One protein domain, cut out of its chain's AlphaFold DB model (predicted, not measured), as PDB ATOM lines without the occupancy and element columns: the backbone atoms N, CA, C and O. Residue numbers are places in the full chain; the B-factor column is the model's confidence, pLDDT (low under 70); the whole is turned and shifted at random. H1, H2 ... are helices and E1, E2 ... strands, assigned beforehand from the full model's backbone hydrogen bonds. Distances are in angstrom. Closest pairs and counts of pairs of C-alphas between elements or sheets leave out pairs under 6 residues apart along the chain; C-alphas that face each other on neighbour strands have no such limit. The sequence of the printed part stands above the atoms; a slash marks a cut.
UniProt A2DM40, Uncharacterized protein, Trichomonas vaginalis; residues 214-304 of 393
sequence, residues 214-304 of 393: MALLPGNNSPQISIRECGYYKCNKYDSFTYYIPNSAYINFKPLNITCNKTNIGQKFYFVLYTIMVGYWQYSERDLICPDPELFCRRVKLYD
ATOM      1  N   MET A 214      27.518 -17.179 143.617       96.88
ATOM      2  CA  MET A 214      28.761 -17.942 143.715       96.88
ATOM      3  C   MET A 214      29.975 -17.122 143.267       96.88
ATOM      4  O   MET A 214      29.845 -16.190 142.475       96.88
ATOM      5  N   ALA A 215      31.162 -17.484 143.747       96.44
ATOM      6  CA  ALA A 215      32.424 -16.833 143.407       96.44
ATOM      7  C   ALA A 215      33.608 -17.809 143.494       96.44
ATOM      8  O   ALA A 215      33.521 -18.867 144.124       96.44
ATOM      9  N   LEU A 216      34.735 -17.433 142.900       94.56
ATOM     10  CA  LEU A 216      36.038 -18.073 143.056       94.56
ATOM     11  C   LEU A 216      36.872 -17.266 144.043       94.56
ATOM     12  O   LEU A 216      37.040 -16.058 143.877       94.56
ATOM     13  N   LEU A 217      37.431 -17.933 145.050       94.69
ATOM     14  CA  LEU A 217      38.501 -17.328 145.836       94.69
ATOM     15  C   LEU A 217      39.842 -17.532 145.127       94.69
ATOM     16  O   LEU A 217      40.041 -18.557 144.467       94.69
ATOM     17  N   PRO A 218      40.762 -16.568 145.252       93.81
ATOM     18  CA  PRO A 218      42.077 -16.689 144.654       93.81
ATOM     19  C   PRO A 218      42.925 -17.697 145.446       93.81
ATOM     20  O   PRO A 218      42.510 -18.190 146.491       93.81
ATOM     21  N   GLY A 219      44.122 -18.015 144.964       89.81
ATOM     22  CA  GLY A 219      45.026 -19.006 145.555       89.81
ATOM     23  C   GLY A 219      45.026 -20.352 144.841       89.81
ATOM     24  O   GLY A 219      45.972 -21.116 145.016       89.81
ATOM     25  N   ASN A 220      44.041 -20.610 143.978       82.62
ATOM     26  CA  ASN A 220      44.054 -21.802 143.148       82.62
ATOM     27  C   ASN A 220      45.213 -21.708 142.146       82.62
ATOM     28  O   ASN A 220      45.184 -20.867 141.255       82.62
ATOM     29  N   ASN A 221      46.218 -22.573 142.303       80.19
ATOM     30  CA  ASN A 221      47.368 -22.681 141.398       80.19
ATOM     31  C   ASN A 221      47.161 -23.744 140.309       80.19
ATOM     32  O   ASN A 221      48.068 -24.010 139.521       80.19
ATOM     33  N   SER A 222      45.989 -24.382 140.266       82.38
ATOM     34  CA  SER A 222      45.652 -25.323 139.208       82.38
ATOM     35  C   SER A 222      45.268 -24.553 137.945       82.38
ATOM     36  O   SER A 222      44.323 -23.764 137.992       82.38
ATOM     37  N   PRO A 223      45.891 -24.844 136.790       78.00
ATOM     38  CA  PRO A 223      45.415 -24.314 135.517       78.00
ATOM     39  C   PRO A 223      44.030 -24.881 135.157       78.00
ATOM     40  O   PRO A 223      43.350 -24.383 134.274       78.00
ATOM     41  N   GLN A 224      43.577 -25.949 135.813       83.00
ATOM     42  CA  GLN A 224      42.280 -26.567 135.551       83.00
ATOM     43  C   GLN A 224      41.238 -26.031 136.533       83.00
ATOM     44  O   GLN A 224      40.902 -26.712 137.501       83.00
ATOM     45  N   ILE A 225      40.751 -24.812 136.292       85.44
ATOM     46  CA  ILE A 225      39.571 -24.282 136.986       85.44
ATOM     47  C   ILE A 225      38.315 -24.780 136.275       85.44
ATOM     48  O   ILE A 225      38.208 -24.703 135.051       85.44
ATOM     49  N   SER A 226      37.349 -25.269 137.046       87.69
ATOM     50  CA  SER A 226      36.018 -25.625 136.573       87.69
ATOM     51  C   SER A 226      34.939 -24.861 137.347       87.69
ATOM     52  O   SER A 226      35.190 -24.194 138.347       87.69
ATOM     53  N   ILE A 227      33.694 -24.981 136.891       88.81
ATOM     54  CA  ILE A 227      32.523 -24.443 137.597       88.81
ATOM     55  C   ILE A 227      32.351 -25.032 139.010       88.81
ATOM     56  O   ILE A 227      31.669 -24.446 139.842       88.81
ATOM     57  N   ARG A 228      32.967 -26.188 139.302       87.94
ATOM     58  CA  ARG A 228      32.880 -26.862 140.609       87.94
ATOM     59  C   ARG A 228      33.694 -26.157 141.692       87.94
ATOM     60  O   ARG A 228      33.415 -26.348 142.867       87.94
ATOM     61  N   GLU A 229      34.680 -25.357 141.301       90.00
ATOM     62  CA  GLU A 229      35.451 -24.499 142.194       90.00
ATOM     63  C   GLU A 229      34.647 -23.268 142.650       90.00
ATOM     64  O   GLU A 229      35.031 -22.626 143.624       90.00
ATOM     65  N   CYS A 230      33.541 -22.924 141.978       92.88
ATOM     66  CA  CYS A 230      32.683 -21.822 142.403       92.88
ATOM     67  C   CYS A 230      31.970 -22.183 143.714       92.88
ATOM     68  O   CYS A 230      31.186 -23.130 143.787       92.88
ATOM     69  N   GLY A 231      32.225 -21.395 144.753       93.88
ATOM     70  CA  GLY A 231      31.608 -21.540 146.063       93.88
ATOM     71  C   GLY A 231      30.532 -20.494 146.301       93.88
ATOM     72  O   GLY A 231      30.640 -19.353 145.850       93.88
ATOM     73  N   TYR A 232      29.497 -20.880 147.039       96.25
ATOM     74  CA  TYR A 232      28.513 -19.954 147.573       96.25
ATOM     75  C   TYR A 232      29.173 -19.018 148.571       96.25
ATOM     76  O   TYR A 232      29.966 -19.453 149.409       96.25
ATOM     77  N   TYR A 233      28.789 -17.747 148.527       97.19
ATOM     78  CA  TYR A 233      29.248 -16.768 149.497       97.19
ATOM     79  C   TYR A 233      28.083 -16.027 150.143       97.19
ATOM     80  O   TYR A 233      27.000 -15.885 149.574       97.19
ATOM     81  N   LYS A 234      28.319 -15.516 151.351       97.62
ATOM     82  CA  LYS A 234      27.405 -14.591 152.019       97.62
ATOM     83  C   LYS A 234      28.198 -13.489 152.695       97.62
ATOM     84  O   LYS A 234      28.918 -13.734 153.660       97.62
ATOM     85  N   CYS A 235      28.035 -12.278 152.186       97.94
ATOM     86  CA  CYS A 235      28.638 -11.083 152.754       97.94
ATOM     87  C   CYS A 235      27.901 -10.644 154.019       97.94
ATOM     88  O   CYS A 235      26.674 -10.531 154.032       97.94
ATOM     89  N   ASN A 236      28.660 -10.363 155.072       96.94
ATOM     90  CA  ASN A 236      28.202  -9.648 156.253       96.94
ATOM     91  C   ASN A 236      28.729  -8.214 156.155       96.94
ATOM     92  O   ASN A 236      29.816  -7.905 156.647       96.94
ATOM     93  N   LYS A 237      27.970  -7.367 155.447       95.12
ATOM     94  CA  LYS A 237      28.414  -6.025 155.044       95.12
ATOM     95  C   LYS A 237      29.769  -6.114 154.323       95.12
ATOM     96  O   LYS A 237      29.882  -6.903 153.386       95.12
ATOM     97  N   TYR A 238      30.766  -5.345 154.759       96.56
ATOM     98  CA  TYR A 238      32.145  -5.399 154.270       96.56
ATOM     99  C   TYR A 238      33.142  -5.882 155.342       96.56
ATOM    100  O   TYR A 238      34.350  -5.841 155.129       96.56
ATOM    101  N   ASP A 239      32.659  -6.354 156.496       97.19
ATOM    102  CA  ASP A 239      33.523  -6.794 157.603       97.19
ATOM    103  C   ASP A 239      34.029  -8.224 157.411       97.19
ATOM    104  O   ASP A 239      35.150  -8.566 157.799       97.19
ATOM    105  N   SER A 240      33.182  -9.075 156.832       98.06
ATOM    106  CA  SER A 240      33.476 -10.486 156.620       98.06
ATOM    107  C   SER A 240      32.549 -11.111 155.585       98.06
ATOM    108  O   SER A 240      31.451 -10.612 155.340       98.06
ATOM    109  N   PHE A 241      32.912 -12.282 155.079       98.19
ATOM    110  CA  PHE A 241      31.997 -13.144 154.339       98.19
ATOM    111  C   PHE A 241      32.231 -14.617 154.673       98.19
ATOM    112  O   PHE A 241      33.344 -15.023 155.006       98.19
ATOM    113  N   THR A 242      31.173 -15.419 154.581       97.06
ATOM    114  CA  THR A 242      31.277 -16.884 154.628       97.06
ATOM    115  C   THR A 242      31.380 -17.438 153.217       97.06
ATOM    116  O   THR A 242      30.740 -16.895 152.315       97.06
ATOM    117  N   TYR A 243      32.120 -18.526 153.035       95.44
ATOM    118  CA  TYR A 243      32.348 -19.174 151.748       95.44
ATOM    119  C   TYR A 243      32.264 -20.696 151.869       95.44
ATOM    120  O   TYR A 243      32.870 -21.281 152.772       95.44
ATOM    121  N   TYR A 244      31.518 -21.327 150.959       91.62
ATOM    122  CA  TYR A 244      31.279 -22.769 150.937       91.62
ATOM    123  C   TYR A 244      31.261 -23.319 149.510       91.62
ATOM    124  O   TYR A 244      30.460 -22.881 148.684       91.62
ATOM    125  N   ILE A 245      32.099 -24.320 149.233       88.69
ATOM    126  CA  ILE A 245      32.133 -25.014 147.939       88.69
ATOM    127  C   ILE A 245      31.269 -26.281 148.016       88.69
ATOM    128  O   ILE A 245      31.536 -27.162 148.838       88.69
ATOM    129  N   PRO A 246      30.242 -26.425 147.162       81.00
ATOM    130  CA  PRO A 246      29.477 -27.663 147.074       81.00
ATOM    131  C   PRO A 246      30.364 -28.835 146.648       81.00
ATOM    132  O   PRO A 246      31.166 -28.709 145.728       81.00
ATOM    133  N   ASN A 247      30.172 -30.008 147.252       70.94
ATOM    134  CA  ASN A 247      30.866 -31.248 146.872       70.94
ATOM    135  C   ASN A 247      32.402 -31.233 147.043       70.94
ATOM    136  O   ASN A 247      33.080 -32.112 146.509       70.94
ATOM    137  N   SER A 248      32.968 -30.284 147.798       68.69
ATOM    138  CA  SER A 248      34.361 -30.381 148.245       68.69
ATOM    139  C   SER A 248      34.486 -31.376 149.401       68.69
ATOM    140  O   SER A 248      33.709 -31.303 150.359       68.69
ATOM    141  N   ALA A 249      35.482 -32.264 149.354       57.75
ATOM    142  CA  ALA A 249      35.896 -33.008 150.533       57.75
ATOM    143  C   ALA A 249      36.435 -32.040 151.584       57.75
ATOM    144  O   ALA A 249      37.281 -31.191 151.307       57.75
ATOM    145  N   TYR A 250      35.902 -32.237 152.779       66.88
ATOM    146  CA  TYR A 250      36.328 -31.791 154.093       66.88
ATOM    147  C   TYR A 250      37.683 -31.065 154.209       66.88
ATOM    148  O   TYR A 250      38.718 -31.609 153.836       66.88
ATOM    149  N   ILE A 251      37.703 -29.933 154.924       52.72
ATOM    150  CA  ILE A 251      38.907 -29.540 155.677       52.72
ATOM    151  C   ILE A 251      38.864 -30.329 156.981       52.72
ATOM    152  O   ILE A 251      37.940 -30.126 157.770       52.72
ATOM    153  N   ASN A 252      39.827 -31.215 157.241       52.22
ATOM    154  CA  ASN A 252      39.938 -31.906 158.535       52.22
ATOM    155  C   ASN A 252      38.616 -32.568 159.011       52.22
ATOM    156  O   ASN A 252      38.228 -32.412 160.168       52.22
ATOM    157  N   PHE A 253      37.887 -33.261 158.126       49.22
ATOM    158  CA  PHE A 253      36.584 -33.902 158.411       49.22
ATOM    159  C   PHE A 253      35.405 -32.962 158.759       49.22
ATOM    160  O   PHE A 253      34.393 -33.417 159.290       49.22
ATOM    161  N   LYS A 254      35.469 -31.663 158.425       52.91
ATOM    162  CA  LYS A 254      34.333 -30.725 158.538       52.91
ATOM    163  C   LYS A 254      33.969 -30.095 157.185       52.91
ATOM    164  O   LYS A 254      34.865 -29.903 156.363       52.91
ATOM    165  N   PRO A 255      32.682 -29.770 156.934       59.72
ATOM    166  CA  PRO A 255      32.286 -29.038 155.732       59.72
ATOM    167  C   PRO A 255      33.082 -27.733 155.622       59.72
ATOM    168  O   PRO A 255      33.273 -27.037 156.622       59.72
ATOM    169  N   LEU A 256      33.555 -27.426 154.410       68.44
ATOM    170  CA  LEU A 256      34.325 -26.224 154.086       68.44
ATOM    171  C   LEU A 256      33.443 -24.985 154.268       68.44
ATOM    172  O   LEU A 256      32.843 -24.504 153.318       68.44
ATOM    173  N   ASN A 257      33.330 -24.487 155.492       86.00
ATOM    174  CA  ASN A 257      32.713 -23.203 155.778       86.00
ATOM    175  C   ASN A 257      33.811 -22.262 156.266       86.00
ATOM    176  O   ASN A 257      34.158 -22.247 157.448       86.00
ATOM    177  N   ILE A 258      34.413 -21.541 155.323       90.88
ATOM    178  CA  ILE A 258      35.454 -20.560 155.624       90.88
ATOM    179  C   ILE A 258      34.766 -19.237 155.931       90.88
ATOM    180  O   ILE A 258      33.843 -18.831 155.233       90.88
ATOM    181  N   THR A 259      35.240 -18.546 156.960       95.81
ATOM    182  CA  THR A 259      34.898 -17.140 157.180       95.81
ATOM    183  C   THR A 259      36.133 -16.299 156.913       95.81
ATOM    184  O   THR A 259      37.119 -16.419 157.637       95.81
ATOM    185  N   CYS A 260      36.077 -15.455 155.888       97.50
ATOM    186  CA  CYS A 260      37.109 -14.465 155.601       97.50
ATOM    187  C   CYS A 260      36.712 -13.129 156.228       97.50
ATOM    188  O   CYS A 260      35.568 -12.694 156.100       97.50
ATOM    189  N   ASN A 261      37.640 -12.487 156.926       98.06
ATOM    190  CA  ASN A 261      37.461 -11.215 157.615       98.06
ATOM    191  C   ASN A 261      38.793 -10.438 157.629       98.06
ATOM    192  O   ASN A 261      39.806 -10.890 157.096       98.06
ATOM    193  N   LYS A 262      38.813  -9.262 158.262       97.25
ATOM    194  CA  LYS A 262      40.010  -8.403 158.293       97.25
ATOM    195  C   LYS A 262      41.218  -9.008 159.023       97.25
ATOM    196  O   LYS A 262      42.334  -8.556 158.788       97.25
ATOM    197  N   THR A 263      41.036 -10.007 159.892       97.75
ATOM    198  CA  THR A 263      42.141 -10.610 160.660       97.75
ATOM    199  C   THR A 263      42.803 -11.789 159.952       97.75
ATOM    200  O   THR A 263      43.864 -12.224 160.391       97.75
ATOM    201  N   ASN A 264      42.218 -12.295 158.860       96.81
ATOM    202  CA  ASN A 264      42.741 -13.447 158.126       96.81
ATOM    203  C   ASN A 264      42.919 -13.220 156.618       96.81
ATOM    204  O   ASN A 264      42.996 -14.179 155.846       96.81
ATOM    205  N   ILE A 265      43.042 -11.963 156.189       96.25
ATOM    206  CA  ILE A 265      43.412 -11.625 154.810       96.25
ATOM    207  C   ILE A 265      44.745 -12.306 154.465       96.25
ATOM    208  O   ILE A 265      45.721 -12.210 155.207       96.25
ATOM    209  N   GLY A 266      44.791 -13.008 153.334       94.50
ATOM    210  CA  GLY A 266      45.969 -13.756 152.893       94.50
ATOM    211  C   GLY A 266      46.103 -15.159 153.498       94.50
ATOM    212  O   GLY A 266      46.955 -15.923 153.039       94.50
ATOM    213  N   GLN A 267      45.274 -15.533 154.484       94.38
ATOM    214  CA  GLN A 267      45.305 -16.878 155.058       94.38
ATOM    215  C   GLN A 267      44.937 -17.916 153.992       94.38
ATOM    216  O   GLN A 267      43.932 -17.768 153.291       94.38
ATOM    217  N   LYS A 268      45.759 -18.968 153.897       92.69
ATOM    218  CA  LYS A 268      45.550 -20.109 153.003       92.69
ATOM    219  C   LYS A 268      44.652 -21.164 153.645       92.69
ATOM    220  O   LYS A 268      44.788 -21.466 154.831       92.69
ATOM    221  N   PHE A 269      43.796 -21.761 152.830       89.75
ATOM    222  CA  PHE A 269      42.937 -22.888 153.165       89.75
ATOM    223  C   PHE A 269      43.096 -23.961 152.100       89.75
ATOM    224  O   PHE A 269      43.208 -23.647 150.919       89.75
ATOM    225  N   TYR A 270      43.067 -25.216 152.527       87.94
ATOM    226  CA  TYR A 270      43.235 -26.370 151.656       87.94
ATOM    227  C   TYR A 270      41.916 -27.119 151.570       87.94
ATOM    228  O   TYR A 270      41.283 -27.347 152.599       87.94
ATOM    229  N   PHE A 271      41.507 -27.509 150.371       85.75
ATOM    230  CA  PHE A 271      40.339 -28.360 150.168       85.75
ATOM    231  C   PHE A 271      40.592 -29.360 149.045       85.75
ATOM    232  O   PHE A 271      41.469 -29.171 148.204       85.75
ATOM    233  N   VAL A 272      39.813 -30.439 149.034       85.44
ATOM    234  CA  VAL A 272      39.911 -31.476 148.007       85.44
ATOM    235  C   VAL A 272      38.655 -31.443 147.149       85.44
ATOM    236  O   VAL A 272      37.537 -31.497 147.661       85.44
ATOM    237  N   LEU A 273      38.819 -31.379 145.833       84.75
ATOM    238  CA  LEU A 273      37.720 -31.535 144.884       84.75
ATOM    239  C   LEU A 273      37.652 -32.958 144.370       84.75
ATOM    240  O   LEU A 273      38.652 -33.475 143.870       84.75
ATOM    241  N   TYR A 274      36.457 -33.545 144.417       81.50
ATOM    242  CA  TYR A 274      36.171 -34.804 143.746       81.50
ATOM    243  C   TYR A 274      35.568 -34.552 142.368       81.50
ATOM    244  O   TYR A 274      34.506 -33.942 142.205       81.50
ATOM    245  N   THR A 275      36.243 -35.073 141.352       79.25
ATOM    246  CA  THR A 275      35.788 -35.030 139.967       79.25
ATOM    247  C   THR A 275      35.697 -36.441 139.419       79.25
ATOM    248  O   THR A 275      36.591 -37.252 139.639       79.25
ATOM    249  N   ILE A 276      34.627 -36.734 138.684       77.25
ATOM    250  CA  ILE A 276      34.529 -37.978 137.922       77.25
ATOM    251  C   ILE A 276      35.125 -37.684 136.548       77.25
ATOM    252  O   ILE A 276      34.507 -36.974 135.755       77.25
ATOM    253  N   MET A 277      36.319 -38.206 136.276       76.75
ATOM    254  CA  MET A 277      36.889 -38.224 134.928       76.75
ATOM    255  C   MET A 277      36.823 -39.650 134.400       76.75
ATOM    256  O   MET A 277      37.384 -40.566 134.995       76.75
ATOM    257  N   VAL A 278      36.132 -39.835 133.272       82.62
ATOM    258  CA  VAL A 278      36.102 -41.113 132.536       82.62
ATOM    259  C   VAL A 278      35.675 -42.302 133.423       82.62
ATOM    260  O   VAL A 278      36.228 -43.392 133.341       82.62
ATOM    261  N   GLY A 279      34.703 -42.089 134.317       83.69
ATOM    262  CA  GLY A 279      34.170 -43.132 135.207       83.69
ATOM    263  C   GLY A 279      34.991 -43.417 136.472       83.69
ATOM    264  O   GLY A 279      34.537 -44.196 137.305       83.69
ATOM    265  N   TYR A 280      36.139 -42.760 136.667       82.50
ATOM    266  CA  TYR A 280      36.954 -42.888 137.878       82.50
ATOM    267  C   TYR A 280      36.883 -41.625 138.738       82.50
ATOM    268  O   TYR A 280      36.873 -40.498 138.229       82.50
ATOM    269  N   TRP A 281      36.861 -41.817 140.058       79.62
ATOM    270  CA  TRP A 281      36.995 -40.728 141.021       79.62
ATOM    271  C   TRP A 281      38.438 -40.233 141.027       79.62
ATOM    272  O   TRP A 281      39.347 -40.942 141.450       79.62
ATOM    273  N   GLN A 282      38.636 -39.002 140.574       82.88
ATOM    274  CA  GLN A 282      39.864 -38.258 140.793       82.88
ATOM    275  C   GLN A 282      39.634 -37.258 141.915       82.88
ATOM    276  O   GLN A 282      38.585 -36.610 141.985       82.88
ATOM    277  N   TYR A 283      40.619 -37.145 142.793       84.00
ATOM    278  CA  TYR A 283      40.672 -36.088 143.781       84.00
ATOM    279  C   TYR A 283      41.784 -35.124 143.403       84.00
ATOM    280  O   TYR A 283      42.797 -35.511 142.819       84.00
ATOM    281  N   SER A 284      41.576 -33.854 143.710       84.81
ATOM    282  CA  SER A 284      42.573 -32.837 143.438       84.81
ATOM    283  C   SER A 284      42.606 -31.840 144.582       84.81
ATOM    284  O   SER A 284      41.573 -31.297 144.975       84.81
ATOM    285  N   GLU A 285      43.792 -31.665 145.156       86.88
ATOM    286  CA  GLU A 285      44.031 -30.680 146.202       86.88
ATOM    287  C   GLU A 285      44.036 -29.280 145.593       86.88
ATOM    288  O   GLU A 285      44.450 -29.061 144.444       86.88
ATOM    289  N   ARG A 286      43.484 -28.339 146.349       87.94
ATOM    290  CA  ARG A 286      43.299 -26.958 145.939       87.94
ATOM    291  C   ARG A 286      43.557 -26.042 147.121       87.94
ATOM    292  O   ARG A 286      43.142 -26.329 148.246       87.94
ATOM    293  N   ASP A 287      44.153 -24.904 146.807       89.75
ATOM    294  CA  ASP A 287      44.410 -23.829 147.752       89.75
ATOM    295  C   ASP A 287      43.408 -22.701 147.503       89.75
ATOM    296  O   ASP A 287      43.135 -22.341 146.357       89.75
ATOM    297  N   LEU A 288      42.892 -22.114 148.578       92.00
ATOM    298  CA  LEU A 288      42.154 -20.853 148.568       92.00
ATOM    299  C   LEU A 288      42.851 -19.874 149.498       92.00
ATOM    300  O   LEU A 288      43.409 -20.259 150.522       92.00
ATOM    301  N   ILE A 289      42.773 -18.596 149.176       94.50
ATOM    302  CA  ILE A 289      43.288 -17.501 149.984       94.50
ATOM    303  C   ILE A 289      42.137 -16.560 150.289       94.50
ATOM    304  O   ILE A 289      41.425 -16.152 149.375       94.50
ATOM    305  N   CYS A 290      41.977 -16.186 151.560       96.12
ATOM    306  CA  CYS A 290      41.009 -15.160 151.931       96.12
ATOM    307  C   CYS A 290      41.423 -13.797 151.340       96.12
ATOM    308  O   CYS A 290      42.472 -13.266 151.721       96.12
ATOM    309  N   PRO A 291      40.637 -13.212 150.417       96.62
ATOM    310  CA  PRO A 291      40.821 -11.833 149.994       96.62
ATOM    311  C   PRO A 291      40.365 -10.860 151.087       96.62
ATOM    312  O   PRO A 291      39.760 -11.251 152.088       96.62
ATOM    313  N   ASP A 292      40.619  -9.572 150.859       97.38
ATOM    314  CA  ASP A 292      39.987  -8.517 151.646       97.38
ATOM    315  C   ASP A 292      38.447  -8.616 151.512       97.38
ATOM    316  O   ASP A 292      37.936  -8.659 150.384       97.38
ATOM    317  N   PRO A 293      37.698  -8.696 152.631       97.94
ATOM    318  CA  PRO A 293      36.253  -8.910 152.600       97.94
ATOM    319  C   PRO A 293      35.481  -7.748 151.970       97.94
ATOM    320  O   PRO A 293      34.441  -7.984 151.354       97.94
ATOM    321  N   GLU A 294      35.976  -6.514 152.077       97.69
ATOM    322  CA  GLU A 294      35.341  -5.354 151.461       97.69
ATOM    323  C   GLU A 294      35.488  -5.411 149.943       97.69
ATOM    324  O   GLU A 294      34.484  -5.330 149.230       97.69
ATOM    325  N   LEU A 295      36.710  -5.634 149.448       97.00
ATOM    326  CA  LEU A 295      36.958  -5.793 148.010       97.00
ATOM    327  C   LEU A 295      36.149  -6.948 147.425       97.00
ATOM    328  O   LEU A 295      35.524  -6.795 146.377       97.00
ATOM    329  N   PHE A 296      36.144  -8.099 148.102       97.75
ATOM    330  CA  PHE A 296      35.371  -9.256 147.667       97.75
ATOM    331  C   PHE A 296      33.888  -8.913 147.540       97.75
ATOM    332  O   PHE A 296      33.321  -9.026 146.455       97.75
ATOM    333  N   CYS A 297      33.275  -8.427 148.621       98.25
ATOM    334  CA  CYS A 297      31.839  -8.181 148.673       98.25
ATOM    335  C   CYS A 297      31.372  -7.063 147.739       98.25
ATOM    336  O   CYS A 297      30.296  -7.185 147.153       98.25
ATOM    337  N   ARG A 298      32.162  -5.996 147.567       97.69
ATOM    338  CA  ARG A 298      31.862  -4.926 146.605       97.69
ATOM    339  C   ARG A 298      31.839  -5.458 145.178       97.69
ATOM    340  O   ARG A 298      30.842  -5.281 144.483       97.69
ATOM    341  N   ARG A 299      32.899  -6.157 144.764       97.44
ATOM    342  CA  ARG A 299      33.066  -6.611 143.378       97.44
ATOM    343  C   ARG A 299      32.030  -7.654 142.976       97.44
ATOM    344  O   ARG A 299      31.375  -7.477 141.952       97.44
ATOM    345  N   VAL A 300      31.801  -8.675 143.806       97.56
ATOM    346  CA  VAL A 300      30.799  -9.714 143.494       97.56
ATOM    347  C   VAL A 300      29.372  -9.156 143.491       97.56
ATOM    348  O   VAL A 300      28.570  -9.539 142.643       97.56
ATOM    349  N   LYS A 301      29.044  -8.215 144.394       97.44
ATOM    350  CA  LYS A 301      27.722  -7.567 144.425       97.44
ATOM    351  C   LYS A 301      27.507  -6.693 143.193       97.44
ATOM    352  O   LYS A 301      26.443  -6.777 142.589       97.44
ATOM    353  N   LEU A 302      28.507  -5.889 142.828       96.88
ATOM    354  CA  LEU A 302      28.450  -5.014 141.659       96.88
ATOM    355  C   LEU A 302      28.381  -5.819 140.351       96.88
ATOM    356  O   LEU A 302      27.718  -5.403 139.407       96.88
ATOM    357  N   TYR A 303      29.012  -6.994 140.309       96.69
ATOM    358  CA  TYR A 303      28.922  -7.901 139.168       96.69
ATOM    359  C   TYR A 303      27.532  -8.528 139.002       96.69
ATOM    360  O   TYR A 303      27.003  -8.557 137.894       96.69
ATOM    361  N   ASP A 304      26.942  -9.029 140.093       95.88
ATOM    362  CA  ASP A 304      25.685  -9.797 140.087       95.88
ATOM    363  C   ASP A 304      24.413  -8.925 139.997       95.88
ATOM    364  O   ASP A 304      23.285  -9.452 139.983       95.88
TER     365      ASP A 304
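AT A GLANCE: This is residues 214 to 304 of the 393 residues of an uncharacterized protein of Trichomonas vaginalis (UniProt A2DM40). A small three-stranded sheet, E1, E2 and E3, has the helix H1 crossing one of its faces, and a long two-stranded hairpin, E4 and E5, reaches away from this part and makes much of the model's length. Two long stretches with no named element, residues 214 to 230 and 245 to 257, loop out from the small sheet, and each has a short pairing with a named strand. The printed part has 91 residues, with five named strands and then one named helix, in the order E1 E2 E3 E4 E5 H1; both sheets, E1 - E2 - E3 and E4 - E5, are antiparallel, and the class is mixed, helices and strands. The whole is compact, with a radius of gyration of the C-alphas of 13.4 A, and spans 42 by 28 by 20 A.

IN THESE COORDINATES: Find C-alpha 231 at (31.608, -21.540, 146.063); from there E1 runs through residues 231 to 236, 16.0 A long. E2, residues 240 to 244, covers 13.7 A, and E3, residues 258 to 261, covers 9.8 A. Look next at C-alpha 268, at (45.550, -20.109, 153.003), where E4 begins; it holds residues 268 to 277 and is 27.0 A long. E5, residues 280 to 289, comes back over 28.8 A. H1, residues 293 to 304, is 16.4 A long and ends at C-alpha 304, at (25.685, -9.797, 140.087).

HOW THE PARTS SIT: Begin with E1, E2 and E3, a meander, each strand the antiparallel neighbour of the one before. In the hairpin of E1 and E2, look for N 234 and O 242 at 2.9 A; in that of E2 and E3, for N 243 and O 258 at 2.8 A. H1 is on one face of this sheet, which gives two layers, a helix layer and a sheet layer. Its height over the sheet is 9.5 A, and it lies over E1 and E2. It runs across the strands, at 69 degrees to E1 on the local plane. The closest C-alphas of E2 and H1 are those of Ser 240 and Pro 293, 5.1 A apart. In H1, every O i to N i+4 pair is within hydrogen-bond range. E3 and E4 are apart, but only just, with a closest distance of 8.2 A. In the hairpin of E4 and E5, N 273 and O 284 are 2.9 A apart. E4 and H1 are apart. Residues 214 to 215 pair with residues 231 to 232 of E1, and residues 248 to 249 with residues 272 to 273 of E4, both antiparallel.

THE WHOLE: The two C-alphas farthest apart are those of Asp 239 and Gly 279, at 42.7 A. The printed part has no cut. The link from E2 to E3, 13 residues, is long. Its residues 248 to 256 have pLDDT under 70, while the mean of the printed part is 87.9.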